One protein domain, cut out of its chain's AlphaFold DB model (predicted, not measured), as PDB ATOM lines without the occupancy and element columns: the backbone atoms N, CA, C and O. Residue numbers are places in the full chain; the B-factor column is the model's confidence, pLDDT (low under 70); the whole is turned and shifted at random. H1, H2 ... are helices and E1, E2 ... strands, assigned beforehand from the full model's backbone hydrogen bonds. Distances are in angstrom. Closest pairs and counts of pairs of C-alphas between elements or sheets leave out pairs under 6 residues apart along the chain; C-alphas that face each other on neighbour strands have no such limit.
ATOM      1  N   GLY A 162     219.390 198.222 237.582       72.56
ATOM      2  CA  GLY A 162     220.569 197.415 237.299       72.56
ATOM      3  C   GLY A 162     221.531 198.205 236.421       72.56
ATOM      4  O   GLY A 162     221.142 198.657 235.340       72.56
ATOM      5  N   VAL A 163     222.751 198.387 236.915       72.75
ATOM      6  CA  VAL A 163     223.911 198.885 236.150       72.75
ATOM      7  C   VAL A 163     224.816 197.730 235.713       72.75
ATOM      8  O   VAL A 163     225.573 197.831 234.761       72.75
ATOM      9  N   GLY A 164     224.668 196.579 236.366       77.81
ATOM     10  CA  GLY A 164     225.280 195.320 235.989       77.81
ATOM     11  C   GLY A 164     224.735 194.185 236.857       77.81
ATOM     12  O   GLY A 164     223.780 194.384 237.615       77.81
ATOM     13  N   PRO A 165     225.311 192.980 236.756       79.94
ATOM     14  CA  PRO A 165     224.818 191.814 237.477       79.94
ATOM     15  C   PRO A 165     224.833 192.001 239.000       79.94
ATOM     16  O   PRO A 165     225.858 192.348 239.594       79.94
ATOM     17  N   GLY A 166     223.679 191.751 239.620       81.25
ATOM     18  CA  GLY A 166     223.485 191.700 241.068       81.25
ATOM     19  C   GLY A 166     223.457 193.048 241.796       81.25
ATOM     20  O   GLY A 166     222.981 193.084 242.925       81.25
ATOM     21  N   LEU A 167     223.926 194.150 241.203       84.19
ATOM     22  CA  LEU A 167     223.955 195.458 241.865       84.19
ATOM     23  C   LEU A 167     222.985 196.444 241.207       84.19
ATOM     24  O   LEU A 167     223.057 196.728 240.009       84.19
ATOM     25  N   LEU A 168     222.095 196.993 242.028       84.62
ATOM     26  CA  LEU A 168     221.155 198.039 241.656       84.62
ATOM     27  C   LEU A 168     221.651 199.380 242.204       84.62
ATOM     28  O   LEU A 168     221.976 199.490 243.388       84.62
ATOM     29  N   VAL A 169     221.655 200.406 241.356       81.31
ATOM     30  CA  VAL A 169     222.093 201.763 241.701       81.31
ATOM     31  C   VAL A 169     220.940 202.738 241.506       81.31
ATOM     32  O   VAL A 169     220.261 202.727 240.479       81.31
ATOM     33  N   GLY A 170     220.710 203.582 242.503       79.75
ATOM     34  CA  GLY A 170     219.844 204.752 242.443       79.75
ATOM     35  C   GLY A 170     220.634 205.999 242.822       79.75
ATOM     36  O   GLY A 170     221.593 205.934 243.589       79.75
ATOM     37  N   VAL A 171     220.236 207.151 242.296       82.00
ATOM     38  CA  VAL A 171     220.869 208.437 242.609       82.00
ATOM     39  C   VAL A 171     219.808 209.394 243.120       82.00
ATOM     40  O   VAL A 171     218.713 209.484 242.558       82.00
ATOM     41  N   ARG A 172     220.125 210.095 244.206       76.38
ATOM     42  CA  ARG A 172     219.325 211.190 244.757       76.38
ATOM     43  C   ARG A 172     220.205 212.406 244.950       76.38
ATOM     44  O   ARG A 172     221.399 212.269 245.192       76.38
ATOM     45  N   VAL A 173     219.603 213.583 244.860       73.44
ATOM     46  CA  VAL A 173     220.293 214.848 245.105       73.44
ATOM     47  C   VAL A 173     219.747 215.434 246.393       73.44
ATOM     48  O   VAL A 173     218.550 215.713 246.493       73.44
ATOM     49  N   ASP A 174     220.624 215.603 247.374       66.44
ATOM     50  CA  ASP A 174     220.318 216.443 248.516       66.44
ATOM     51  C   ASP A 174     220.545 217.900 248.115       66.44
ATOM     52  O   ASP A 174     221.599 218.305 247.630       66.44
ATOM     53  N   SER A 175     219.477 218.664 248.249       53.56
ATOM     54  CA  SER A 175     219.316 220.013 247.711       53.56
ATOM     55  C   SER A 175     219.103 221.043 248.811       53.56
ATOM     56  O   SER A 175     218.848 222.210 248.523       53.56
ATOM     57  N   ASN A 176     219.191 220.600 250.064       49.88
ATOM     58  CA  ASN A 176     219.153 221.459 251.235       49.88
ATOM     59  C   ASN A 176     220.565 221.869 251.688       49.88
ATOM     60  O   ASN A 176     220.685 222.633 252.642       49.88
ATOM     61  N   GLU A 177     221.622 221.388 251.021       54.09
ATOM     62  CA  GLU A 177     223.007 221.727 251.352       54.09
ATOM     63  C   GLU A 177     223.373 223.112 250.772       54.09
ATOM     64  O   GLU A 177     223.454 223.274 249.551       54.09
ATOM     65  N   PRO A 178     223.628 224.136 251.610       47.97
ATOM     66  CA  PRO A 178     223.924 225.491 251.135       47.97
ATOM     67  C   PRO A 178     225.281 225.591 250.422       47.97
ATOM     68  O   PRO A 178     225.546 226.561 249.716       47.97
ATOM     69  N   GLN A 179     226.162 224.612 250.650       53.50
ATOM     70  CA  GLN A 179     227.561 224.637 250.228       53.50
ATOM     71  C   GLN A 179     227.831 223.905 248.907       53.50
ATOM     72  O   GLN A 179     228.986 223.849 248.491       53.50
ATOM     73  N   GLY A 180     226.810 223.375 248.226       66.00
ATOM     74  CA  GLY A 180     226.969 222.751 246.911       66.00
ATOM     75  C   GLY A 180     226.012 221.593 246.652       66.00
ATOM     76  O   GLY A 180     225.149 221.281 247.465       66.00
ATOM     77  N   THR A 181     226.176 220.943 245.502       75.94
ATOM     78  CA  THR A 181     225.350 219.792 245.122       75.94
ATOM     79  C   THR A 181     225.879 218.526 245.786       75.94
ATOM     80  O   THR A 181     227.030 218.127 245.575       75.94
ATOM     81  N   VAL A 182     225.027 217.873 246.575       80.62
ATOM     82  CA  VAL A 182     225.336 216.612 247.252       80.62
ATOM     83  C   VAL A 182     224.522 215.488 246.633       80.62
ATOM     84  O   VAL A 182     223.301 215.562 246.528       80.62
ATOM     85  N   TYR A 183     225.198 214.408 246.273       84.50
ATOM     86  CA  TYR A 183     224.589 213.192 245.763       84.50
ATOM     87  C   TYR A 183     224.540 212.124 246.846       84.50
ATOM     88  O   TYR A 183     225.523 211.879 247.540       84.50
ATOM     89  N   ILE A 184     223.399 211.456 246.958       84.12
ATOM     90  CA  ILE A 184     223.220 210.247 247.752       84.12
ATOM     91  C   ILE A 184     223.030 209.101 246.761       84.12
ATOM     92  O   ILE A 184     221.965 208.952 246.155       84.12
ATOM     93  N   VAL A 185     224.082 208.306 246.580       85.31
ATOM     94  CA  VAL A 185     224.059 207.106 245.745       85.31
ATOM     95  C   VAL A 185     223.526 205.950 246.580       85.31
ATOM     96  O   VAL A 185     224.153 205.536 247.553       85.31
ATOM     97  N   GLN A 186     222.350 205.452 246.218       84.75
ATOM     98  CA  GLN A 186     221.688 204.333 246.876       84.75
ATOM     99  C   GLN A 186     222.055 203.036 246.161       84.75
ATOM    100  O   GLN A 186     221.856 202.902 244.956       84.75
ATOM    101  N   LEU A 187     222.571 202.074 246.912       81.50
ATOM    102  CA  LEU A 187     222.994 200.773 246.421       81.50
ATOM    103  C   LEU A 187     222.127 199.700 247.054       81.50
ATOM    104  O   LEU A 187     221.875 199.720 248.257       81.50
ATOM    105  N   SER A 188     221.658 198.765 246.244       83.31
ATOM    106  CA  SER A 188     220.844 197.644 246.707       83.31
ATOM    107  C   SER A 188     221.087 196.417 245.841       83.31
ATOM    108  O   SER A 188     221.758 196.486 244.811       83.31
ATOM    109  N   THR A 189     220.578 195.274 246.282       81.69
ATOM    110  CA  THR A 189     220.702 194.018 245.552       81.69
ATOM    111  C   THR A 189     219.450 193.174 245.735       81.69
ATOM    112  O   THR A 189     218.818 193.191 246.793       81.69
ATOM    113  N   ASP A 190     219.102 192.436 244.690       83.38
ATOM    114  CA  ASP A 190     218.139 191.338 244.694       83.38
ATOM    115  C   ASP A 190     218.815 189.969 244.922       83.38
ATOM    116  O   ASP A 190     218.137 188.951 245.054       83.38
ATOM    117  N   SER A 191     220.149 189.936 245.007       82.44
ATOM    118  CA  SER A 191     220.936 188.735 245.280       82.44
ATOM    119  C   SER A 191     220.710 188.231 246.703       82.44
ATOM    120  O   SER A 191     220.789 188.975 247.681       82.44
ATOM    121  N   THR A 192     220.556 186.914 246.827       82.38
ATOM    122  CA  THR A 192     220.520 186.213 248.119       82.38
ATOM    123  C   THR A 192     221.887 186.168 248.804       82.38
ATOM    124  O   THR A 192     221.971 185.969 250.015       82.38
ATOM    125  N   LYS A 193     222.978 186.354 248.047       84.75
ATOM    126  CA  LYS A 193     224.342 186.463 248.578       84.75
ATOM    127  C   LYS A 193     224.732 187.932 248.757       84.75
ATOM    128  O   LYS A 193     224.476 188.709 247.834       84.75
ATOM    129  N   PRO A 194     225.412 188.298 249.863       79.62
ATOM    130  CA  PRO A 194     225.945 189.643 250.045       79.62
ATOM    131  C   PRO A 194     226.885 190.047 248.909       79.62
ATOM    132  O   PRO A 194     227.732 189.254 248.489       79.62
ATOM    133  N   ILE A 195     226.767 191.291 248.451       81.12
ATOM    134  CA  ILE A 195     227.663 191.875 247.449       81.12
ATOM    135  C   ILE A 195     228.479 192.969 248.120       81.12
ATOM    136  O   ILE A 195     227.937 193.994 248.530       81.12
ATOM    137  N   GLY A 196     229.786 192.739 248.232       82.25
ATOM    138  CA  GLY A 196     230.744 193.757 248.652       82.25
ATOM    139  C   GLY A 196     231.053 194.720 247.509       82.25
ATOM    140  O   GLY A 196     231.192 194.295 246.357       82.25
ATOM    141  N   PHE A 197     231.180 196.004 247.828       85.81
ATOM    142  CA  PHE A 197     231.512 197.043 246.863       85.81
ATOM    143  C   PHE A 197     232.429 198.107 247.475       85.81
ATOM    144  O   PHE A 197     232.394 198.383 248.676       85.81
ATOM    145  N   ASN A 198     233.208 198.746 246.609       85.88
ATOM    146  CA  ASN A 198     234.033 199.901 246.929       85.88
ATOM    147  C   ASN A 198     233.633 201.072 246.034       85.88
ATOM    148  O   ASN A 198     233.364 200.885 244.850       85.88
ATOM    149  N   THR A 199     233.608 202.278 246.595       86.00
ATOM    150  CA  THR A 199     233.353 203.520 245.859       86.00
ATOM    151  C   THR A 199     234.572 204.425 245.942       86.00
ATOM    152  O   THR A 199     235.039 204.744 247.037       86.00
ATOM    153  N   TYR A 200     235.059 204.861 244.787       88.44
ATOM    154  CA  TYR A 200     236.218 205.731 244.634       88.44
ATOM    155  C   TYR A 200     235.804 207.053 243.991       88.44
ATOM    156  O   TYR A 200     234.984 207.068 243.075       88.44
ATOM    157  N   LEU A 201     236.402 208.162 244.422       88.88
ATOM    158  CA  LEU A 201     236.299 209.442 243.731       88.88
ATOM    159  C   LEU A 201     237.418 209.538 242.699       88.88
ATOM    160  O   LEU A 201     238.587 209.635 243.068       88.88
ATOM    161  N   VAL A 202     237.062 209.514 241.419       89.00
ATOM    162  CA  VAL A 202     238.009 209.495 240.303       89.00
ATOM    163  C   VAL A 202     238.623 210.887 240.123       89.00
ATOM    164  O   VAL A 202     237.884 211.862 239.963       89.00
ATOM    165  N   PRO A 203     239.962 211.016 240.133       82.31
ATOM    166  CA  PRO A 203     240.612 212.292 239.883       82.31
ATOM    167  C   PRO A 203     240.516 212.650 238.394       82.31
ATOM    168  O   PRO A 203     240.572 211.782 237.523       82.31
ATOM    169  N   GLU A 204     240.405 213.941 238.083       77.12
ATOM    170  CA  GLU A 204     240.174 214.415 236.707       77.12
ATOM    171  C   GLU A 204     241.242 213.937 235.711       77.12
ATOM    172  O   GLU A 204     240.943 213.607 234.567       77.12
ATOM    173  N   ASN A 205     242.495 213.834 236.155       73.94
ATOM    174  CA  ASN A 205     243.615 213.371 235.337       73.94
ATOM    175  C   ASN A 205     243.618 211.851 235.067       73.94
ATOM    176  O   ASN A 205     244.404 211.395 234.230       73.94
ATOM    177  N   ALA A 206     242.810 211.066 235.790       77.31
ATOM    178  CA  ALA A 206     242.631 209.638 235.538       77.31
ATOM    179  C   ALA A 206     241.598 209.386 234.434       77.31
ATOM    180  O   ALA A 206     241.775 208.445 233.665       77.31
ATOM    181  N   LEU A 207     240.589 210.256 234.281       76.31
ATOM    182  CA  LEU A 207     239.629 210.174 233.169       76.31
ATOM    183  C   LEU A 207     240.346 210.257 231.813       76.31
ATOM    184  O   LEU A 207     240.140 209.395 230.961       76.31
ATOM    185  N   ASN A 208     241.302 211.185 231.693       66.62
ATOM    186  CA  ASN A 208     242.113 211.378 230.486       66.62
ATOM    187  C   ASN A 208     243.012 210.172 230.135       66.62
ATOM    188  O   ASN A 208     243.410 210.011 228.983       66.62
ATOM    189  N   ARG A 209     243.422 209.369 231.130       65.56
ATOM    190  CA  ARG A 209     244.442 208.306 230.982       65.56
ATOM    191  C   ARG A 209     243.872 206.887 231.038       65.56
ATOM    192  O   ARG A 209     244.631 205.932 230.891       65.56
ATOM    193  N   GLY A 210     242.560 206.761 231.232       67.12
ATOM    194  CA  GLY A 210     241.892 205.495 231.518       67.12
ATOM    195  C   GLY A 210     242.036 205.098 232.988       67.12
ATOM    196  O   GLY A 210     243.077 205.320 233.609       67.12
ATOM    197  N   ILE A 211     240.981 204.513 233.550       72.69
ATOM    198  CA  ILE A 211     240.928 204.135 234.965       72.69
ATOM    199  C   ILE A 211     241.415 202.692 235.129       72.69
ATOM    200  O   ILE A 211     240.933 201.783 234.457       72.69
ATOM    201  N   ASN A 212     242.373 202.480 236.021       70.81
ATOM    202  CA  ASN A 212     242.968 201.193 236.361       70.81
ATOM    203  C   ASN A 212     243.301 201.138 237.861       70.81
ATOM    204  O   ASN A 212     243.199 202.137 238.562       70.81
ATOM    205  N   GLU A 213     243.731 199.982 238.368       66.31
ATOM    206  CA  GLU A 213     244.029 199.804 239.800       66.31
ATOM    207  C   GLU A 213     245.129 200.748 240.324       66.31
ATOM    208  O   GLU A 213     245.096 201.139 241.486       66.31
ATOM    209  N   SER A 214     246.076 201.160 239.473       64.94
ATOM    210  CA  SER A 214     247.196 202.035 239.862       64.94
ATOM    211  C   SER A 214     246.845 203.525 239.920       64.94
ATOM    212  O   SER A 214     247.587 204.307 240.511       64.94
ATOM    213  N   ASN A 215     245.730 203.932 239.308       71.88
ATOM    214  CA  ASN A 215     245.239 205.311 239.309       71.88
ATOM    215  C   ASN A 215     243.764 205.413 239.727       71.88
ATOM    216  O   ASN A 215     243.123 206.445 239.505       71.88
ATOM    217  N   ILE A 216     243.244 204.341 240.333       69.44
ATOM    218  CA  ILE A 216     241.927 204.325 240.943       69.44
ATOM    219  C   ILE A 216     241.935 205.408 242.018       69.44
ATOM    220  O   ILE A 216     242.903 205.560 242.764       69.44
ATOM    221  N   GLY A 217     240.911 206.253 241.996       73.38
ATOM    222  CA  GLY A 217     240.902 207.474 242.782       73.38
ATOM    223  C   GLY A 217     240.848 207.258 244.295       73.38
ATOM    224  O   GLY A 217     241.075 206.165 244.808       73.38
ATOM    225  N   ASN A 218     240.511 208.304 245.046       79.88
ATOM    226  CA  ASN A 218     240.464 208.200 246.504       79.88
ATOM    227  C   ASN A 218     239.312 207.285 246.932       79.88
ATOM    228  O   ASN A 218     238.169 207.533 246.552       79.88
ATOM    229  N   LEU A 219     239.591 206.248 247.729       78.94
ATOM    230  CA  LEU A 219     238.555 205.396 248.317       78.94
ATOM    231  C   LEU A 219     237.680 206.242 249.253       78.94
ATOM    232  O   LEU A 219     238.167 206.772 250.248       78.94
ATOM    233  N   VAL A 220     236.396 206.366 248.923       76.69
ATOM    234  CA  VAL A 220     235.416 207.159 249.684       76.69
ATOM    235  C   VAL A 220     234.578 206.267 250.589       76.69
ATOM    236  O   VAL A 220     234.211 206.668 251.690       76.69
ATOM    237  N   TYR A 221     234.257 205.058 250.129       76.12
ATOM    238  CA  TYR A 221     233.382 204.153 250.860       76.12
ATOM    239  C   TYR A 221     233.691 202.693 250.537       76.12
ATOM    240  O   TYR A 221     233.955 202.345 249.387       76.12
ATOM    241  N   THR A 222     233.601 201.833 251.547       79.69
ATOM    242  CA  THR A 222     233.612 200.375 251.401       79.69
ATOM    243  C   THR A 222     232.450 199.803 252.196       79.69
ATOM    244  O   THR A 222     232.161 200.264 253.303       79.69
ATOM    245  N   GLY A 223     231.749 198.831 251.626       78.62
ATOM    246  CA  GLY A 223     230.609 198.227 252.293       78.62
ATOM    247  C   GLY A 223     230.065 197.023 251.555       78.62
ATOM    248  O   GLY A 223     230.675 196.494 250.625       78.62
ATOM    249  N   TYR A 224     228.898 196.576 251.996       77.62
ATOM    250  CA  TYR A 224     228.177 195.472 251.390       77.62
ATOM    251  C   TYR A 224     226.689 195.798 251.321       77.62
ATOM    252  O   TYR A 224     226.172 196.574 252.122       77.62
ATOM    253  N   VAL A 225     226.009 195.187 250.358       75.75
ATOM    254  CA  VAL A 225     224.548 195.184 250.257       75.75
ATOM    255  C   VAL A 225     224.033 193.755 250.364       75.75
ATOM    256  O   VAL A 225     224.676 192.813 249.888       75.75
ATOM    257  N   THR A 226     222.874 193.591 250.991       74.69
ATOM    258  CA  THR A 226     222.131 192.325 251.046       74.69
ATOM    259  C   THR A 226     220.680 192.564 250.642       74.69
ATOM    260  O   THR A 226     220.216 193.704 250.551       74.69
ATOM    261  N   GLN A 227     219.945 191.487 250.374       77.62
ATOM    262  CA  GLN A 227     218.523 191.583 250.074       77.62
ATOM    263  C   GLN A 227     217.776 192.258 251.239       77.62
ATOM    264  O   GLN A 227     217.799 191.775 252.368       77.62
ATOM    265  N   GLY A 228     217.130 193.393 250.963       64.12
ATOM    266  CA  GLY A 228     216.404 194.189 251.962       64.12
ATOM    267  C   GLY A 228     217.258 195.175 252.771       64.12
ATOM    268  O   GLY A 228     216.694 196.039 253.437       64.12
ATOM    269  N   GLN A 229     218.592 195.120 252.674       71.75
ATOM    270  CA  GLN A 229     219.498 196.069 253.326       71.75
ATOM    271  C   GLN A 229     220.455 196.685 252.300       71.75
ATOM    272  O   GLN A 229     221.463 196.097 251.898       71.75
ATOM    273  N   GLY A 230     220.116 197.900 251.867       74.56
ATOM    274  CA  GLY A 230     220.941 198.696 250.963       74.56
ATOM    275  C   GLY A 230     222.033 199.499 251.674       74.56
ATOM    276  O   GLY A 230     222.126 199.522 252.901       74.56
ATOM    277  N   ALA A 231     222.829 200.211 250.882       73.50
ATOM    278  CA  ALA A 231     223.826 201.168 251.341       73.50
ATOM    279  C   ALA A 231     223.584 202.541 250.700       73.50
ATOM    280  O   ALA A 231     223.011 202.640 249.616       73.50
ATOM    281  N   ALA A 232     224.022 203.606 251.366       78.50
ATOM    282  CA  ALA A 232     223.940 204.969 250.854       78.50
ATOM    283  C   ALA A 232     225.320 205.625 250.928       78.50
ATOM    284  O   ALA A 232     225.915 205.700 252.003       78.50
ATOM    285  N   VAL A 233     225.821 206.103 249.792       78.44
ATOM    286  CA  VAL A 233     227.119 206.775 249.690       78.44
ATOM    287  C   VAL A 233     226.891 208.250 249.387       78.44
ATOM    288  O   VAL A 233     226.285 208.592 248.371       78.44
ATOM    289  N   LYS A 234     227.366 209.125 250.278       84.38
ATOM    290  CA  LYS A 234     227.317 210.581 250.090       84.38
ATOM    291  C   LYS A 234     228.509 211.019 249.237       84.38
ATOM    292  O   LYS A 234     229.648 210.693 249.564       84.38
ATOM    293  N   ILE A 235     228.253 211.763 248.165       84.38
ATOM    294  CA  ILE A 235     229.276 212.299 247.263       84.38
ATOM    295  C   ILE A 235     229.016 213.786 247.049       84.38
ATOM    296  O   ILE A 235     227.965 214.188 246.559       84.38
ATOM    297  N   GLU A 236     229.987 214.615 247.402       84.44
ATOM    298  CA  GLU A 236     229.885 216.065 247.264       84.44
ATOM    299  C   GLU A 236     230.427 216.480 245.899       84.44
ATOM    300  O   GLU A 236     231.632 216.379 245.667       84.44
ATOM    301  N   ALA A 237     229.571 216.951 244.990       79.25
ATOM    302  CA  ALA A 237     229.996 217.427 243.672       79.25
ATOM    303  C   ALA A 237     230.562 218.855 243.698       79.25
ATOM    304  O   ALA A 237     231.242 219.250 242.758       79.25
ATOM    305  N   GLY A 238     230.374 219.587 244.800       73.69
ATOM    306  CA  GLY A 238     230.866 220.956 244.973       73.69
ATOM    307  C   GLY A 238     229.841 222.016 244.568       73.69
ATOM    308  O   GLY A 238     228.683 221.705 244.280       73.69
ATOM    309  N   GLN A 239     230.253 223.284 244.605       69.50
ATOM    310  CA  GLN A 239     229.382 224.414 244.278       69.50
ATOM    311  C   GLN A 239     229.172 224.533 242.767       69.50
ATOM    312  O   GLN A 239     230.147 224.436 242.022       69.50
ATOM    313  N   PRO A 240     227.945 224.799 242.293       65.19
ATOM    314  CA  PRO A 240     227.735 225.137 240.892       65.19
ATOM    315  C   PRO A 240     228.554 226.384 240.531       65.19
ATOM    316  O   PRO A 240     228.560 227.380 241.253       65.19
ATOM    317  N   GLY A 241     229.255 226.331 239.403       59.34
ATOM    318  CA  GLY A 241     230.100 227.423 238.939       59.34
ATOM    319  C   GLY A 241     230.493 227.255 237.476       59.34
ATOM    320  O   GLY A 241     230.382 226.172 236.904       59.34
ATOM    321  N   ILE A 242     230.951 228.345 236.864       56.41
ATOM    322  CA  ILE A 242     231.418 228.349 235.473       56.41
ATOM    323  C   ILE A 242     232.670 227.461 235.370       56.41
ATOM    324  O   ILE A 242     233.563 227.563 236.210       56.41
ATOM    325  N   ASN A 243     232.737 226.607 234.343       61.47
ATOM    326  CA  ASN A 243     233.831 225.657 234.085       61.47
ATOM    327  C   ASN A 243     234.058 224.602 235.181       61.47
ATOM    328  O   ASN A 243     235.140 224.021 235.258       61.47
ATOM    329  N   GLN A 244     233.065 224.339 236.031       73.06
ATOM    330  CA  GLN A 244     233.151 223.205 236.945       73.06
ATOM    331  C   GLN A 244     232.865 221.905 236.203       73.06
ATOM    332  O   GLN A 244     231.776 221.709 235.665       73.06
ATOM    333  N   ARG A 245     233.862 221.020 236.191       79.44
ATOM    334  CA  ARG A 245     233.762 219.692 235.598       79.44
ATOM    335  C   ARG A 245     233.005 218.752 236.536       79.44
ATOM    336  O   ARG A 245     233.073 218.874 237.759       79.44
ATOM    337  N   ALA A 246     232.276 217.810 235.961       79.31
ATOM    338  CA  ALA A 246     231.515 216.819 236.697       79.31
ATOM    339  C   ALA A 246     232.480 215.935 237.480       79.31
ATOM    340  O   ALA A 246     233.461 215.422 236.932       79.31
ATOM    341  N   LYS A 247     232.179 215.719 238.760       88.88
ATOM    342  CA  LYS A 247     232.920 214.741 239.550       88.88
ATOM    343  C   LYS A 247     232.574 213.347 239.058       88.88
ATOM    344  O   LYS A 247     231.417 213.057 238.769       88.88
ATOM    345  N   ALA A 248     233.568 212.476 238.995       91.88
ATOM    346  CA  ALA A 248     233.363 211.091 238.617       91.88
ATOM    347  C   ALA A 248     233.514 210.182 239.840       91.88
ATOM    348  O   ALA A 248     234.495 210.273 240.579       91.88
ATOM    349  N   ALA A 249     232.542 209.304 240.057       92.31
ATOM    350  CA  ALA A 249     232.575 208.289 241.098       92.31
ATOM    351  C   ALA A 249     232.600 206.901 240.461       92.31
ATOM    352  O   ALA A 249     231.752 206.594 239.630       92.31
ATOM    353  N   LEU A 250     233.568 206.072 240.840       92.06
ATOM    354  CA  LEU A 250     233.702 204.701 240.361       92.06
ATOM    355  C   LEU A 250     233.250 203.735 241.449       92.06
ATOM    356  O   LEU A 250     233.815 203.719 242.541       92.06
ATOM    357  N   ILE A 251     232.281 202.893 241.124       91.12
ATOM    358  CA  ILE A 251     231.795 201.822 241.984       91.12
ATOM    359  C   ILE A 251     232.328 200.514 241.423       91.12
ATOM    360  O   ILE A 251     232.114 200.215 240.252       91.12
ATOM    361  N   VAL A 252     233.015 199.734 242.249       90.69
ATOM    362  CA  VAL A 252     233.568 198.428 241.878       90.69
ATOM    363  C   VAL A 252     232.968 197.372 242.789       90.69
ATOM    364  O   VAL A 252     232.982 197.527 244.010       90.69
ATOM    365  N   TRP A 253     232.455 196.290 242.210       91.94
ATOM    366  CA  TRP A 253     231.921 195.158 242.961       91.94
ATOM    367  C   TRP A 253     232.293 193.838 242.300       91.94
ATOM    368  O   TRP A 253     232.708 193.779 241.141       91.94
ATOM    369  N   ARG A 254     232.143 192.753 243.057       89.19
ATOM    370  CA  ARG A 254     232.367 191.397 242.562       89.19
ATOM    371  C   ARG A 254     231.063 190.619 242.614       89.19
ATOM    372  O   ARG A 254     230.430 190.539 243.664       89.19
ATOM    373  N   TYR A 255     230.686 190.010 241.499       86.94
ATOM    374  CA  TYR A 255     229.498 189.170 241.401       86.94
ATOM    375  C   TYR A 255     229.800 187.942 240.539       86.94
ATOM    376  O   TYR A 255     230.513 188.038 239.549       86.94
ATOM    377  N   ALA A 256     229.333 186.759 240.954       86.69
ATOM    378  CA  ALA A 256     229.585 185.493 240.250       86.69
ATOM    379  C   ALA A 256     231.064 185.261 239.838       86.69
ATOM    380  O   ALA A 256     231.351 184.748 238.760       86.69
ATOM    381  N   ASN A 257     232.015 185.631 240.710       86.19
ATOM    382  CA  ASN A 257     233.466 185.525 240.485       86.19
ATOM    383  C   ASN A 257     234.045 186.460 239.397       86.19
ATOM    384  O   ASN A 257     235.221 186.336 239.059       86.19
ATOM    385  N   GLN A 258     233.254 187.408 238.896       88.75
ATOM    386  CA  GLN A 258     233.669 188.453 237.963       88.75
ATOM    387  C   GLN A 258     233.670 189.819 238.653       88.75
ATOM    388  O   GLN A 258     232.867 190.074 239.554       88.75
ATOM    389  N   ASN A 259     234.599 190.682 238.245       89.31
ATOM    390  CA  ASN A 259     234.666 192.059 238.714       89.31
ATOM    391  C   ASN A 259     233.876 192.940 237.748       89.31
ATOM    392  O   ASN A 259     234.056 192.849 236.534       89.31
ATOM    393  N   TYR A 260     233.035 193.798 238.303       89.25
ATOM    394  CA  TYR A 260     232.257 194.778 237.566       89.25
ATOM    395  C   TYR A 260     232.582 196.167 238.091       89.25
ATOM    396  O   TYR A 260     232.940 196.342 239.261       89.25
ATOM    397  N   SER A 261     232.459 197.152 237.213       90.50
ATOM    398  CA  SER A 261     232.649 198.542 237.570       90.50
ATOM    399  C   SER A 261     231.674 199.434 236.821       90.50
ATOM    400  O   SER A 261     231.413 199.229 235.637       90.50
ATOM    401  N   GLU A 262     231.174 200.439 237.524       91.50
ATOM    402  CA  GLU A 262     230.282 201.461 236.995       91.50
ATOM    403  C   GLU A 262     230.849 202.823 237.374       91.50
ATOM    404  O   GLU A 262     231.193 203.057 238.536       91.50
ATOM    405  N   ILE A 263     230.963 203.720 236.401       92.38
ATOM    406  CA  ILE A 263     231.346 205.106 236.629       92.38
ATOM    407  C   ILE A 263     230.122 206.010 236.526       92.38
ATOM    408  O   ILE A 263     229.292 205.881 235.630       92.38
ATOM    409  N   MET A 264     230.025 206.950 237.455       93.19
ATOM    410  CA  MET A 264     228.954 207.928 237.532       93.19
ATOM    411  C   MET A 264     229.529 209.333 237.413       93.19
ATOM    412  O   MET A 264     230.388 209.719 238.204       93.19
ATOM    413  N   PHE A 265     229.035 210.100 236.446       93.62
ATOM    414  CA  PHE A 265     229.383 211.500 236.229       93.62
ATOM    415  C   PHE A 265     228.341 212.388 236.904       93.62
ATOM    416  O   PHE A 265     227.151 212.308 236.598       93.62
ATOM    417  N   LEU A 266     228.801 213.193 237.857       91.56
ATOM    418  CA  LEU A 266     227.999 213.945 238.811       91.56
ATOM    419  C   LEU A 266     228.254 215.447 238.626       91.56
ATOM    420  O   LEU A 266     229.303 215.942 239.057       91.56
ATOM    421  N   PRO A 267     227.334 216.192 237.995       88.38
ATOM    422  CA  PRO A 267     227.532 217.617 237.772       88.38
ATOM    423  C   PRO A 267     227.418 218.405 239.082       88.38
ATOM    424  O   PRO A 267     226.672 218.032 239.989       88.38
ATOM    425  N   SER A 268     228.124 219.530 239.185       78.94
ATOM    426  CA  SER A 268     228.033 220.423 240.349       78.94
ATOM    427  C   SER A 268     226.754 221.271 240.366       78.94
ATOM    428  O   SER A 268     226.458 221.904 241.379       78.94
ATOM    429  N   GLY A 269     225.949 221.239 239.298       70.94
ATOM    430  CA  GLY A 269     224.591 221.778 239.279       70.94
ATOM    431  C   GLY A 269     223.728 221.247 238.134       70.94
ATOM    432  O   GLY A 269     224.235 220.694 237.161       70.94
ATOM    433  N   PHE A 270     222.409 221.423 238.258       66.12
ATOM    434  CA  PHE A 270     221.433 221.063 237.226       66.12
ATOM    435  C   PHE A 270     220.869 222.317 236.559       66.12
ATOM    436  O   PHE A 270     220.673 223.339 237.211       66.12
ATOM    437  N   GLY A 271     220.541 222.232 235.269       52.81
ATOM    438  CA  GLY A 271     219.598 223.171 234.650       52.81
ATOM    439  C   GLY A 271     220.054 224.628 234.487       52.81
ATOM    440  O   GLY A 271     219.208 225.503 234.327       52.81
ATOM    441  N   THR A 272     221.351 224.927 234.468       43.19
ATOM    442  CA  THR A 272     221.843 226.177 233.862       43.19
ATOM    443  C   THR A 272     222.100 225.858 232.384       43.19
ATOM    444  O   THR A 272     222.946 225.019 232.119       43.19
ATOM    445  N   VAL A 273     221.451 226.397 231.354       43.56
ATOM    446  CA  VAL A 273     220.936 227.751 231.133       43.56
ATOM    447  C   VAL A 273     219.749 227.675 230.154       43.56
ATOM    448  O   VAL A 273     219.673 226.788 229.309       43.56
ATOM    449  N   ASN A 274     218.857 228.669 230.199       43.03
ATOM    450  CA  ASN A 274     217.838 228.996 229.183       43.03
ATOM    451  C   ASN A 274     218.416 229.334 227.778       43.03
ATOM    452  O   ASN A 274     217.852 230.145 227.043       43.03
ATOM    453  N   ALA A 275     219.552 228.754 227.393       51.84
ATOM    454  CA  ALA A 275     220.281 229.025 226.164       51.84
ATOM    455  C   ALA A 275     220.604 227.709 225.443       51.84
ATOM    456  O   ALA A 275     220.806 226.674 226.069       51.84
ATOM    457  N   ASN A 276     220.662 227.739 224.109       61.91
ATOM    458  CA  ASN A 276     221.271 226.640 223.359       61.91
ATOM    459  C   ASN A 276     222.722 226.484 223.835       61.91
ATOM    460  O   ASN A 276     223.526 227.395 223.632       61.91
ATOM    461  N   HIS A 277     223.058 225.338 224.420       71.25
ATOM    462  CA  HIS A 277     224.438 224.985 224.725       71.25
ATOM    463  C   HIS A 277     225.021 224.218 223.549       71.25
ATOM    464  O   HIS A 277     224.441 223.226 223.096       71.25
ATOM    465  N   SER A 278     226.171 224.688 223.071       82.44
ATOM    466  CA  SER A 278     226.966 224.014 222.054       82.44
ATOM    467  C   SER A 278     228.223 223.457 222.708       82.44
ATOM    468  O   SER A 278     229.061 224.219 223.179       82.44
ATOM    469  N   LEU A 279     228.358 222.137 222.708       87.44
ATOM    470  CA  LEU A 279     229.542 221.410 223.139       87.44
ATOM    471  C   LEU A 279     230.200 220.794 221.905       87.44
ATOM    472  O   LEU A 279     229.544 220.081 221.154       87.44
ATOM    473  N   SER A 280     231.488 221.046 221.688       91.44
ATOM    474  CA  SER A 280     232.245 220.413 220.608       91.44
ATOM    475  C   SER A 280     233.554 219.877 221.156       91.44
ATOM    476  O   SER A 280     234.386 220.642 221.636       91.44
ATOM    477  N   LEU A 281     233.724 218.564 221.077       91.00
ATOM    478  CA  LEU A 281     234.885 217.837 221.564       91.00
ATOM    479  C   LEU A 281     235.486 217.041 220.414       91.00
ATOM    480  O   LEU A 281     234.762 216.393 219.658       91.00
ATOM    481  N   SER A 282     236.810 217.069 220.310       91.88
ATOM    482  CA  SER A 282     237.548 216.407 219.237       91.88
ATOM    483  C   SER A 282     238.693 215.597 219.823       91.88
ATOM    484  O   SER A 282     239.550 216.163 220.497       91.88
ATOM    485  N   ASN A 283     238.727 214.298 219.521       90.56
ATOM    486  CA  ASN A 283     239.779 213.370 219.944       90.56
ATOM    487  C   ASN A 283     240.024 213.354 221.469       90.56
ATOM    488  O   ASN A 283     241.162 213.433 221.931       90.56
ATOM    489  N   VAL A 284     238.945 213.266 222.245       89.12
ATOM    490  CA  VAL A 284     238.974 213.169 223.716       89.12
ATOM    491  C   VAL A 284     238.631 211.752 224.172       89.12
ATOM    492  O   VAL A 284     238.000 211.009 223.422       89.12
ATOM    493  N   GLY A 285     239.001 211.360 225.393       89.44
ATOM    494  CA  GLY A 285     238.548 210.088 225.958       89.44
ATOM    495  C   GLY A 285     237.023 210.053 226.106       89.44
ATOM    496  O   GLY A 285     236.383 211.075 226.355       89.44
ATOM    497  N   ILE A 286     236.408 208.879 225.972       90.75
ATOM    498  CA  ILE A 286     234.946 208.758 226.083       90.75
ATOM    499  C   ILE A 286     234.400 209.226 227.443       90.75
ATOM    500  O   ILE A 286     233.358 209.875 227.501       90.75
ATOM    501  N   TYR A 287     235.127 208.972 228.533       91.50
ATOM    502  CA  TYR A 287     234.745 209.463 229.857       91.50
ATOM    503  C   TYR A 287     234.943 210.963 230.012       91.50
ATOM    504  O   TYR A 287     234.187 211.595 230.744       91.50
ATOM    505  N   ASP A 288     235.898 211.548 229.290       90.62
ATOM    506  CA  ASP A 288     236.025 212.999 229.236       90.62
ATOM    507  C   ASP A 288     234.811 213.604 228.548       90.62
ATOM    508  O   ASP A 288     234.225 214.550 229.068       90.62
ATOM    509  N   ALA A 289     234.372 213.007 227.437       91.94
ATOM    510  CA  ALA A 289     233.156 213.423 226.757       91.94
ATOM    511  C   ALA A 289     231.921 213.329 227.666       91.94
ATOM    512  O   ALA A 289     231.099 214.244 227.669       91.94
ATOM    513  N   PHE A 290     231.796 212.275 228.477       93.75
ATOM    514  CA  PHE A 290     230.696 212.154 229.438       93.75
ATOM    515  C   PHE A 290     230.790 213.145 230.593       93.75
ATOM    516  O   PHE A 290     229.769 213.721 230.962       93.75
ATOM    517  N   ALA A 291     231.984 213.398 231.131       91.88
ATOM    518  CA  ALA A 291     232.175 214.419 232.153       91.88
ATOM    519  C   ALA A 291     231.776 215.806 231.622       91.88
ATOM    520  O   ALA A 291     231.043 216.537 232.288       91.88
ATOM    521  N   GLU A 292     232.175 216.148 230.395       89.88
ATOM    522  CA  GLU A 292     231.803 217.414 229.759       89.88
ATOM    523  C   GLU A 292     230.302 217.504 229.462       89.88
ATOM    524  O   GLU A 292     229.681 218.525 229.754       89.88
ATOM    525  N   LEU A 293     229.686 216.444 228.931       90.94
ATOM    526  CA  LEU A 293     228.236 216.391 228.705       90.94
ATOM    527  C   LEU A 293     227.458 216.554 230.011       90.94
ATOM    528  O   LEU A 293     226.517 217.344 230.079       90.94
ATOM    529  N   SER A 294     227.878 215.828 231.046       91.06
ATOM    530  CA  SER A 294     227.295 215.884 232.380       91.06
ATOM    531  C   SER A 294     227.318 217.308 232.930       91.06
ATOM    532  O   SER A 294     226.276 217.824 233.334       91.06
ATOM    533  N   SER A 295     228.476 217.967 232.849       87.00
ATOM    534  CA  SER A 295     228.689 219.332 233.345       87.00
ATOM    535  C   SER A 295     227.882 220.369 232.569       87.00
ATOM    536  O   SER A 295     227.186 221.186 233.164       87.00
ATOM    537  N   ASN A 296     227.961 220.332 231.234       84.19
ATOM    538  CA  ASN A 296     227.384 221.368 230.375       84.19
ATOM    539  C   ASN A 296     225.860 221.313 230.314       84.19
ATOM    540  O   ASN A 296     225.221 222.345 230.131       84.19
ATOM    541  N   TYR A 297     225.278 220.121 230.444       82.19
ATOM    542  CA  TYR A 297     223.832 219.939 230.363       82.19
ATOM    543  C   TYR A 297     223.179 219.648 231.718       82.19
ATOM    544  O   TYR A 297     221.959 219.493 231.774       82.19
ATOM    545  N   GLY A 298     223.962 219.591 232.801       81.44
ATOM    546  CA  GLY A 298     223.468 219.317 234.148       81.44
ATOM    547  C   GLY A 298     222.744 217.975 234.219       81.44
ATOM    548  O   GLY A 298     221.587 217.914 234.634       81.44
ATOM    549  N   ILE A 299     223.395 216.913 233.746       86.62
ATOM    550  CA  ILE A 299     222.846 215.552 233.717       86.62
ATOM    551  C   ILE A 299     223.782 214.567 234.408       86.62
ATOM    552  O   ILE A 299     225.000 214.685 234.314       86.62
ATOM    553  N   VAL A 300     223.216 213.566 235.070       90.56
ATOM    554  CA  VAL A 300     223.960 212.420 235.589       90.56
ATOM    555  C   VAL A 300     224.045 211.359 234.504       90.56
ATOM    556  O   VAL A 300     223.029 210.971 233.920       90.56
ATOM    557  N   ILE A 301     225.256 210.873 234.260       93.62
ATOM    558  CA  ILE A 301     225.521 209.788 233.315       93.62
ATOM    559  C   ILE A 301     226.140 208.634 234.097       93.62
ATOM    560  O   ILE A 301     227.107 208.832 234.825       93.62
ATOM    561  N   MET A 302     225.579 207.441 233.953       93.69
ATOM    562  CA  MET A 302     226.138 206.184 234.440       93.69
ATOM    563  C   MET A 302     226.618 205.379 233.234       93.69
ATOM    564  O   MET A 302     225.870 205.227 232.264       93.69
ATOM    565  N   ALA A 303     227.875 204.952 233.257       92.62
ATOM    566  CA  ALA A 303     228.472 204.159 232.196       92.62
ATOM    567  C   ALA A 303     229.343 203.032 232.779       92.62
ATOM    568  O   ALA A 303     229.921 203.203 233.855       92.62
ATOM    569  N   PRO A 304     229.538 201.924 232.044       89.00
ATOM    570  CA  PRO A 304     230.487 200.884 232.421       89.00
ATOM    571  C   PRO A 304     231.890 201.456 232.608       89.00
ATOM    572  O   PRO A 304     232.331 202.268 231.801       89.00
ATOM    573  N   GLY A 305     232.613 200.997 233.632       81.62
ATOM    574  CA  GLY A 305     233.953 201.486 233.979       81.62
ATOM    575  C   GLY A 305     235.104 200.926 233.130       81.62
ATOM    576  O   GLY A 305     236.264 201.172 233.450       81.62
ATOM    577  N   SER A 306     234.823 200.193 232.048       79.69
ATOM    578  CA  SER A 306     235.814 199.453 231.247       79.69
ATOM    579  C   SER A 306     236.132 200.038 229.860       79.69
ATOM    580  O   SER A 306     236.909 199.448 229.113       79.69
ATOM    581  N   TRP A 307     235.562 201.182 229.482       84.88
ATOM    582  CA  TRP A 307     235.822 201.825 228.191       84.88
ATOM    583  C   TRP A 307     237.105 202.663 228.174       84.88
ATOM    584  O   TRP A 307     237.433 203.359 229.132       84.88
ATOM    585  N   SER A 308     237.812 202.628 227.041       79.38
ATOM    586  CA  SER A 308     239.082 203.344 226.840       79.38
ATOM    587  C   SER A 308     239.240 203.940 225.433       79.38
ATOM    588  O   SER A 308     240.361 204.156 224.975       79.38
ATOM    589  N   GLN A 309     238.138 204.163 224.713       82.25
ATOM    590  CA  GLN A 309     238.170 204.679 223.340       82.25
ATOM    591  C   GLN A 309     238.192 206.212 223.285       82.25
ATOM    592  O   GLN A 309     237.534 206.879 224.091       82.25
ATOM    593  N   SER A 310     238.912 206.758 222.303       86.94
ATOM    594  CA  SER A 310     238.843 208.179 221.948       86.94
ATOM    595  C   SER A 310     237.622 208.461 221.080       86.94
ATOM    596  O   SER A 310     237.198 207.619 220.287       86.94
ATOM    597  N   THR A 311     237.067 209.659 221.206       89.19
ATOM    598  CA  THR A 311     235.857 210.072 220.508       89.19
ATOM    599  C   THR A 311     235.860 211.557 220.147       89.19
ATOM    600  O   THR A 311     236.626 212.358 220.687       89.19
ATOM    601  N   SER A 312     234.975 211.914 219.222       91.62
ATOM    602  CA  SER A 312     234.652 213.283 218.847       91.62
ATOM    603  C   SER A 312     233.136 213.420 218.808       91.62
ATOM    604  O   SER A 312     232.462 212.622 218.157       91.62
ATOM    605  N   ILE A 313     232.601 214.426 219.495       93.25
ATOM    606  CA  ILE A 313     231.167 214.714 219.523       93.25
ATOM    607  C   ILE A 313     230.926 216.209 219.366       93.25
ATOM    608  O   ILE A 313     231.656 217.031 219.916       93.25
ATOM    609  N   SER A 314     229.872 216.567 218.642       93.44
ATOM    610  CA  SER A 314     229.386 217.941 218.557       93.44
ATOM    611  C   SER A 314     227.898 217.970 218.864       93.44
ATOM    612  O   SER A 314     227.082 217.418 218.128       93.44
ATOM    613  N   VAL A 315     227.534 218.570 219.989       90.75
ATOM    614  CA  VAL A 315     226.178 218.565 220.527       90.75
ATOM    615  C   VAL A 315     225.698 219.999 220.648       90.75
ATOM    616  O   VAL A 315     226.319 220.818 221.313       90.75
ATOM    617  N   ASN A 316     224.569 220.300 220.014       88.31
ATOM    618  CA  ASN A 316     223.835 221.543 220.216       88.31
ATOM    619  C   ASN A 316     222.436 221.188 220.712       88.31
ATOM    620  O   ASN A 316     221.681 220.507 220.013       88.31
ATOM    621  N   ALA A 317     222.121 221.578 221.942       83.81
ATOM    622  CA  ALA A 317     220.905 221.152 222.614       83.81
ATOM    623  C   ALA A 317     220.428 222.186 223.640       83.81
ATOM    624  O   ALA A 317     221.213 222.949 224.203       83.81
ATOM    625  N   ARG A 318     219.111 222.189 223.877       76.44
ATOM    626  CA  ARG A 318     218.450 222.999 224.919       76.44
ATOM    627  C   ARG A 318     218.198 222.224 226.202       76.44
ATOM    628  O   ARG A 318     218.001 222.823 227.248       76.44
ATOM    629  N   THR A 319     218.131 220.900 226.101       78.81
ATOM    630  CA  THR A 319     217.811 220.017 227.221       78.81
ATOM    631  C   THR A 319     218.833 218.896 227.297       78.81
ATOM    632  O   THR A 319     219.377 218.475 226.269       78.81
ATOM    633  N   GLY A 320     219.052 218.379 228.504       80.62
ATOM    634  CA  GLY A 320     219.925 217.231 228.722       80.62
ATOM    635  C   GLY A 320     219.491 215.980 227.956       80.62
ATOM    636  O   GLY A 320     220.339 215.260 227.447       80.62
ATOM    637  N   GLU A 321     218.186 215.762 227.781       83.44
ATOM    638  CA  GLU A 321     217.671 214.633 226.999       83.44
ATOM    639  C   GLU A 321     218.041 214.757 225.516       83.44
ATOM    640  O   GLU A 321     218.592 213.828 224.928       83.44
ATOM    641  N   THR A 322     217.827 215.934 224.916       86.19
ATOM    642  CA  THR A 322     218.255 216.186 223.528       86.19
ATOM    643  C   THR A 322     219.771 216.102 223.366       86.19
ATOM    644  O   THR A 322     220.252 215.633 222.337       86.19
ATOM    645  N   ALA A 323     220.531 216.519 224.383       88.75
ATOM    646  CA  ALA A 323     221.981 216.396 224.380       88.75
ATOM    647  C   ALA A 323     222.416 214.927 224.394       88.75
ATOM    648  O   ALA A 323     223.260 214.540 223.587       88.75
ATOM    649  N   MET A 324     221.792 214.103 225.242       90.94
ATOM    650  CA  MET A 324     222.019 212.658 225.285       90.94
ATOM    651  C   MET A 324     221.660 211.996 223.960       90.94
ATOM    652  O   MET A 324     222.495 211.295 223.401       90.94
ATOM    653  N   ALA A 325     220.476 212.260 223.407       89.69
ATOM    654  CA  ALA A 325     220.068 211.692 222.125       89.69
ATOM    655  C   ALA A 325     221.089 211.998 221.011       89.69
ATOM    656  O   ALA A 325     221.546 211.087 220.320       89.69
ATOM    657  N   ASN A 326     221.512 213.262 220.897       92.69
ATOM    658  CA  ASN A 326     222.482 213.703 219.894       92.69
ATOM    659  C   ASN A 326     223.875 213.094 220.114       92.69
ATOM    660  O   ASN A 326     224.510 212.646 219.157       92.69
ATOM    661  N   ALA A 327     224.356 213.078 221.361       93.62
ATOM    662  CA  ALA A 327     225.662 212.525 221.709       93.62
ATOM    663  C   ALA A 327     225.714 211.018 221.445       93.62
ATOM    664  O   ALA A 327     226.613 210.535 220.762       93.62
ATOM    665  N   MET A 328     224.730 210.272 221.945       94.56
ATOM    666  CA  MET A 328     224.706 208.812 221.856       94.56
ATOM    667  C   MET A 328     224.547 208.328 220.415       94.56
ATOM    668  O   MET A 328     225.169 207.337 220.039       94.56
ATOM    669  N   GLN A 329     223.807 209.065 219.579       92.25
ATOM    670  CA  GLN A 329     223.727 208.787 218.145       92.25
ATOM    671  C   GLN A 329     225.100 208.890 217.458       92.25
ATOM    672  O   GLN A 329     225.430 208.045 216.625       92.25
ATOM    673  N   GLN A 330     225.913 209.894 217.807       93.81
ATOM    674  CA  GLN A 330     227.268 210.054 217.259       93.81
ATOM    675  C   GLN A 330     228.227 208.986 217.791       93.81
ATOM    676  O   GLN A 330     229.013 208.428 217.029       93.81
ATOM    677  N   LEU A 331     228.119 208.668 219.084       91.50
ATOM    678  CA  LEU A 331     228.936 207.652 219.749       91.50
ATOM    679  C   LEU A 331     228.537 206.213 219.395       91.50
ATOM    680  O   LEU A 331     229.297 205.296 219.691       91.50
ATOM    681  N   ARG A 332     227.366 206.012 218.774       91.62
ATOM    682  CA  ARG A 332     226.750 204.695 218.527       91.62
ATOM    683  C   ARG A 332     226.606 203.870 219.808       91.62
ATOM    684  O   ARG A 332     226.865 202.670 219.825       91.62
ATOM    685  N   LEU A 333     226.199 204.534 220.884       91.50
ATOM    686  CA  LEU A 333     225.957 203.906 222.178       91.50
ATOM    687  C   LEU A 333     224.464 203.834 222.461       91.50
ATOM    688  O   LEU A 333     223.688 204.711 222.071       91.50
ATOM    689  N   PHE A 334     224.065 202.789 223.176       90.62
ATOM    690  CA  PHE A 334     222.726 202.705 223.729       90.62
ATOM    691  C   PHE A 334     222.618 203.612 224.954       90.62
ATOM    692  O   PHE A 334     223.570 203.751 225.724       90.62
ATOM    693  N   TRP A 335     221.439 204.185 225.176       91.88
ATOM    694  CA  TRP A 335     221.151 204.909 226.403       91.88
ATOM    695  C   TRP A 335     219.695 204.750 226.827       91.88
ATOM    696  O   TRP A 335     218.809 204.493 226.009       91.88
ATOM    697  N   ARG A 336     219.447 204.920 228.127       87.69
ATOM    698  CA  ARG A 336     218.112 204.849 228.725       87.69
ATOM    699  C   ARG A 336     217.967 205.860 229.865       87.69
ATOM    700  O   ARG A 336     218.826 205.877 230.750       87.69
ATOM    701  N   PRO A 337     216.874 206.642 229.911       81.38
ATOM    702  CA  PRO A 337     216.539 207.434 231.086       81.38
ATOM    703  C   PRO A 337     216.094 206.522 232.237       81.38
ATOM    704  O   PRO A 337     215.277 205.615 232.059       81.38
ATOM    705  N   VAL A 338     216.637 206.766 233.425       74.62
ATOM    706  CA  VAL A 338     216.280 206.058 234.671       74.62
ATOM    707  C   VAL A 338     215.354 206.923 235.519       74.62
ATOM    708  O   VAL A 338     214.368 206.444 236.075       74.62
ATOM    709  N   ALA A 339     215.682 208.208 235.573       69.94
ATOM    710  CA  ALA A 339     214.907 209.288 236.153       69.94
ATOM    711  C   ALA A 339     215.199 210.559 235.343       69.94
ATOM    712  O   ALA A 339     216.060 210.564 234.458       69.94
ATOM    713  N   SER A 340     214.507 211.653 235.643       67.31
ATOM    714  CA  SER A 340     214.784 212.932 234.999       67.31
ATOM    715  C   SER A 340     216.238 213.360 235.198       67.31
ATOM    716  O   SER A 340     216.735 213.394 236.323       67.31
ATOM    717  N   SER A 341     216.915 213.693 234.099       78.38
ATOM    718  CA  SER A 341     218.337 214.068 234.079       78.38
ATOM    719  C   SER A 341     219.306 212.986 234.577       78.38
ATOM    720  O   SER A 341     220.458 213.309 234.848       78.38
ATOM    721  N   VAL A 342     218.880 211.721 234.679       84.62
ATOM    722  CA  VAL A 342     219.729 210.587 235.069       84.62
ATOM    723  C   VAL A 342     219.645 209.500 234.005       84.62
ATOM    724  O   VAL A 342     218.579 208.919 233.773       84.62
ATOM    725  N   TYR A 343     220.778 209.191 233.383       88.50
ATOM    726  CA  TYR A 343     220.844 208.293 232.235       88.50
ATOM    727  C   TYR A 343     221.856 207.174 232.461       88.50
ATOM    728  O   TYR A 343     222.923 207.405 233.024       88.50
ATOM    729  N   ILE A 344     221.528 205.978 231.976       90.31
ATOM    730  CA  ILE A 344     222.491 204.885 231.799       90.31
ATOM    731  C   ILE A 344     222.896 204.838 230.336       90.31
ATOM    732  O   ILE A 344     222.039 204.963 229.458       90.31
ATOM    733  N   VAL A 345     224.180 204.605 230.096       92.25
ATOM    734  CA  VAL A 345     224.766 204.374 228.778       92.25
ATOM    735  C   VAL A 345     225.329 202.959 228.730       92.25
ATOM    736  O   VAL A 345     225.889 202.470 229.704       92.25
ATOM    737  N   GLY A 346     225.181 202.289 227.593       86.12
ATOM    738  CA  GLY A 346     225.725 200.959 227.342       86.12
ATOM    739  C   GLY A 346     226.364 200.875 225.961       86.12
ATOM    740  O   GLY A 346     226.143 201.736 225.106       86.12
ATOM    741  N   ALA A 347     227.166 199.834 225.738       76.19
ATOM    742  CA  ALA A 347     227.716 199.563 224.417       76.19
ATOM    743  C   ALA A 347     226.560 199.243 223.455       76.19
ATOM    744  O   ALA A 347     225.598 198.584 223.852       76.19
ATOM    745  N   GLY A 348     226.625 199.752 222.223       60.09
ATOM    746  CA  GLY A 348     225.716 199.315 221.164       60.09
ATOM    747  C   GLY A 348     226.017 197.864 220.790       60.09
ATOM    748  O   GLY A 348     227.190 197.492 220.734       60.09
TER     749      GLY A 348
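This is residues 162 to 348 of the 349 residues of an uncharacterized protein of Armatimonadetes bacterium (UniProt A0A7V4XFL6). A long, strongly twisted seven-stranded sheet makes the core; a four-stranded sheet, E1 E2 E3 E6, covers part of it as a partial sandwich, and H2 and H3 lie between its E8 to E12 part and a two-stranded ribbon, E9 and E11. The printed part has 187 residues, with 3 named helices and 13 named strands in the order E1 E2 E3 E4 H1 E5 E6 E7 E8 E9 H2 E10 E11 H3 E12 E13. The large sheet, E5 E4 E7 E8 E10 E13 E12, is mixed; the other two are antiparallel. The class is mixed, and the whole is compact, with a radius of gyration of the C-alphas of 15.9 A and spans of 47 by 37 by 29 A.

E1, residues 162 to 164, and E2, 167 to 174, meet only at a point. E2 and E3, 181 to 188, form a hairpin, with N 170 and O 186 2.8 A apart, within hydrogen-bond range. E4, 195 to 202, and E5, 218 to 225, are antiparallel, with N 199 and O 221 at 2.8 A. E6, 231 to 238, is antiparallel to E3, with N 185 and O 233 at 2.9 A. E7, 247 to 255, is antiparallel to E4, with N 200 and O 250 at 2.8 A, and forms a hairpin with E8, 258 to 266, with N 251 and O 262 at 2.8 A. E10, 300 to 304, is antiparallel to E8, with N 265 and O 301 at 2.8 A, and parallel to E13, 342 to 347, with N 302 and O 343 at 2.8 A. E12, 333 to 339, and E13 form a hairpin, with N 336 and O 344 at 2.9 A. The two larger sheets form a sandwich, two sheets face to face, 8.5 A centre to centre where they face each other. E9, 277 to 285, bends by 80 degrees at residue 282 and is antiparallel to E11, 310 to 317, with N 281 and O 313 at 2.8 A. H2, 286 to 297, and H3, 320 to 331, are on one face of the large sheet, two layers, at heights of 8.5 A and 9.4 A; H3 lies over E13 and E12. H2 and H3 only just touch, with 3 pairs of C-alphas within 8 A, the closest being Tyr 297 and Gly 320 at 5.0 A; they run opposite ways at a shallow tilt of 23 degrees. The closest C-alphas of E11 and H3 are those of Ala 317 and Ala 323, 5.2 A apart. H1, 204 to 207, is close to but not clearly touching H2. Every O i to N i+4 pair is within hydrogen-bond range in H2 and H3; H1 is too short for such a pair.

E1 begins at C-alpha 162, (220.569, 197.415, 237.299), and E13 ends at C-alpha 347, (227.716, 199.563, 224.417). E8 measures 26.1 A from first to last C-alpha, E7 25.9 A and H2 16.3 A.

The two C-alphas farthest apart, Lys 193 and Ala 275, are 48.3 A apart. The printed part has no cut and no long link. Mean pLDDT of the printed part is 80.6; it is under 70 at 29 residues, among them 174 to 180 and 270 to 276.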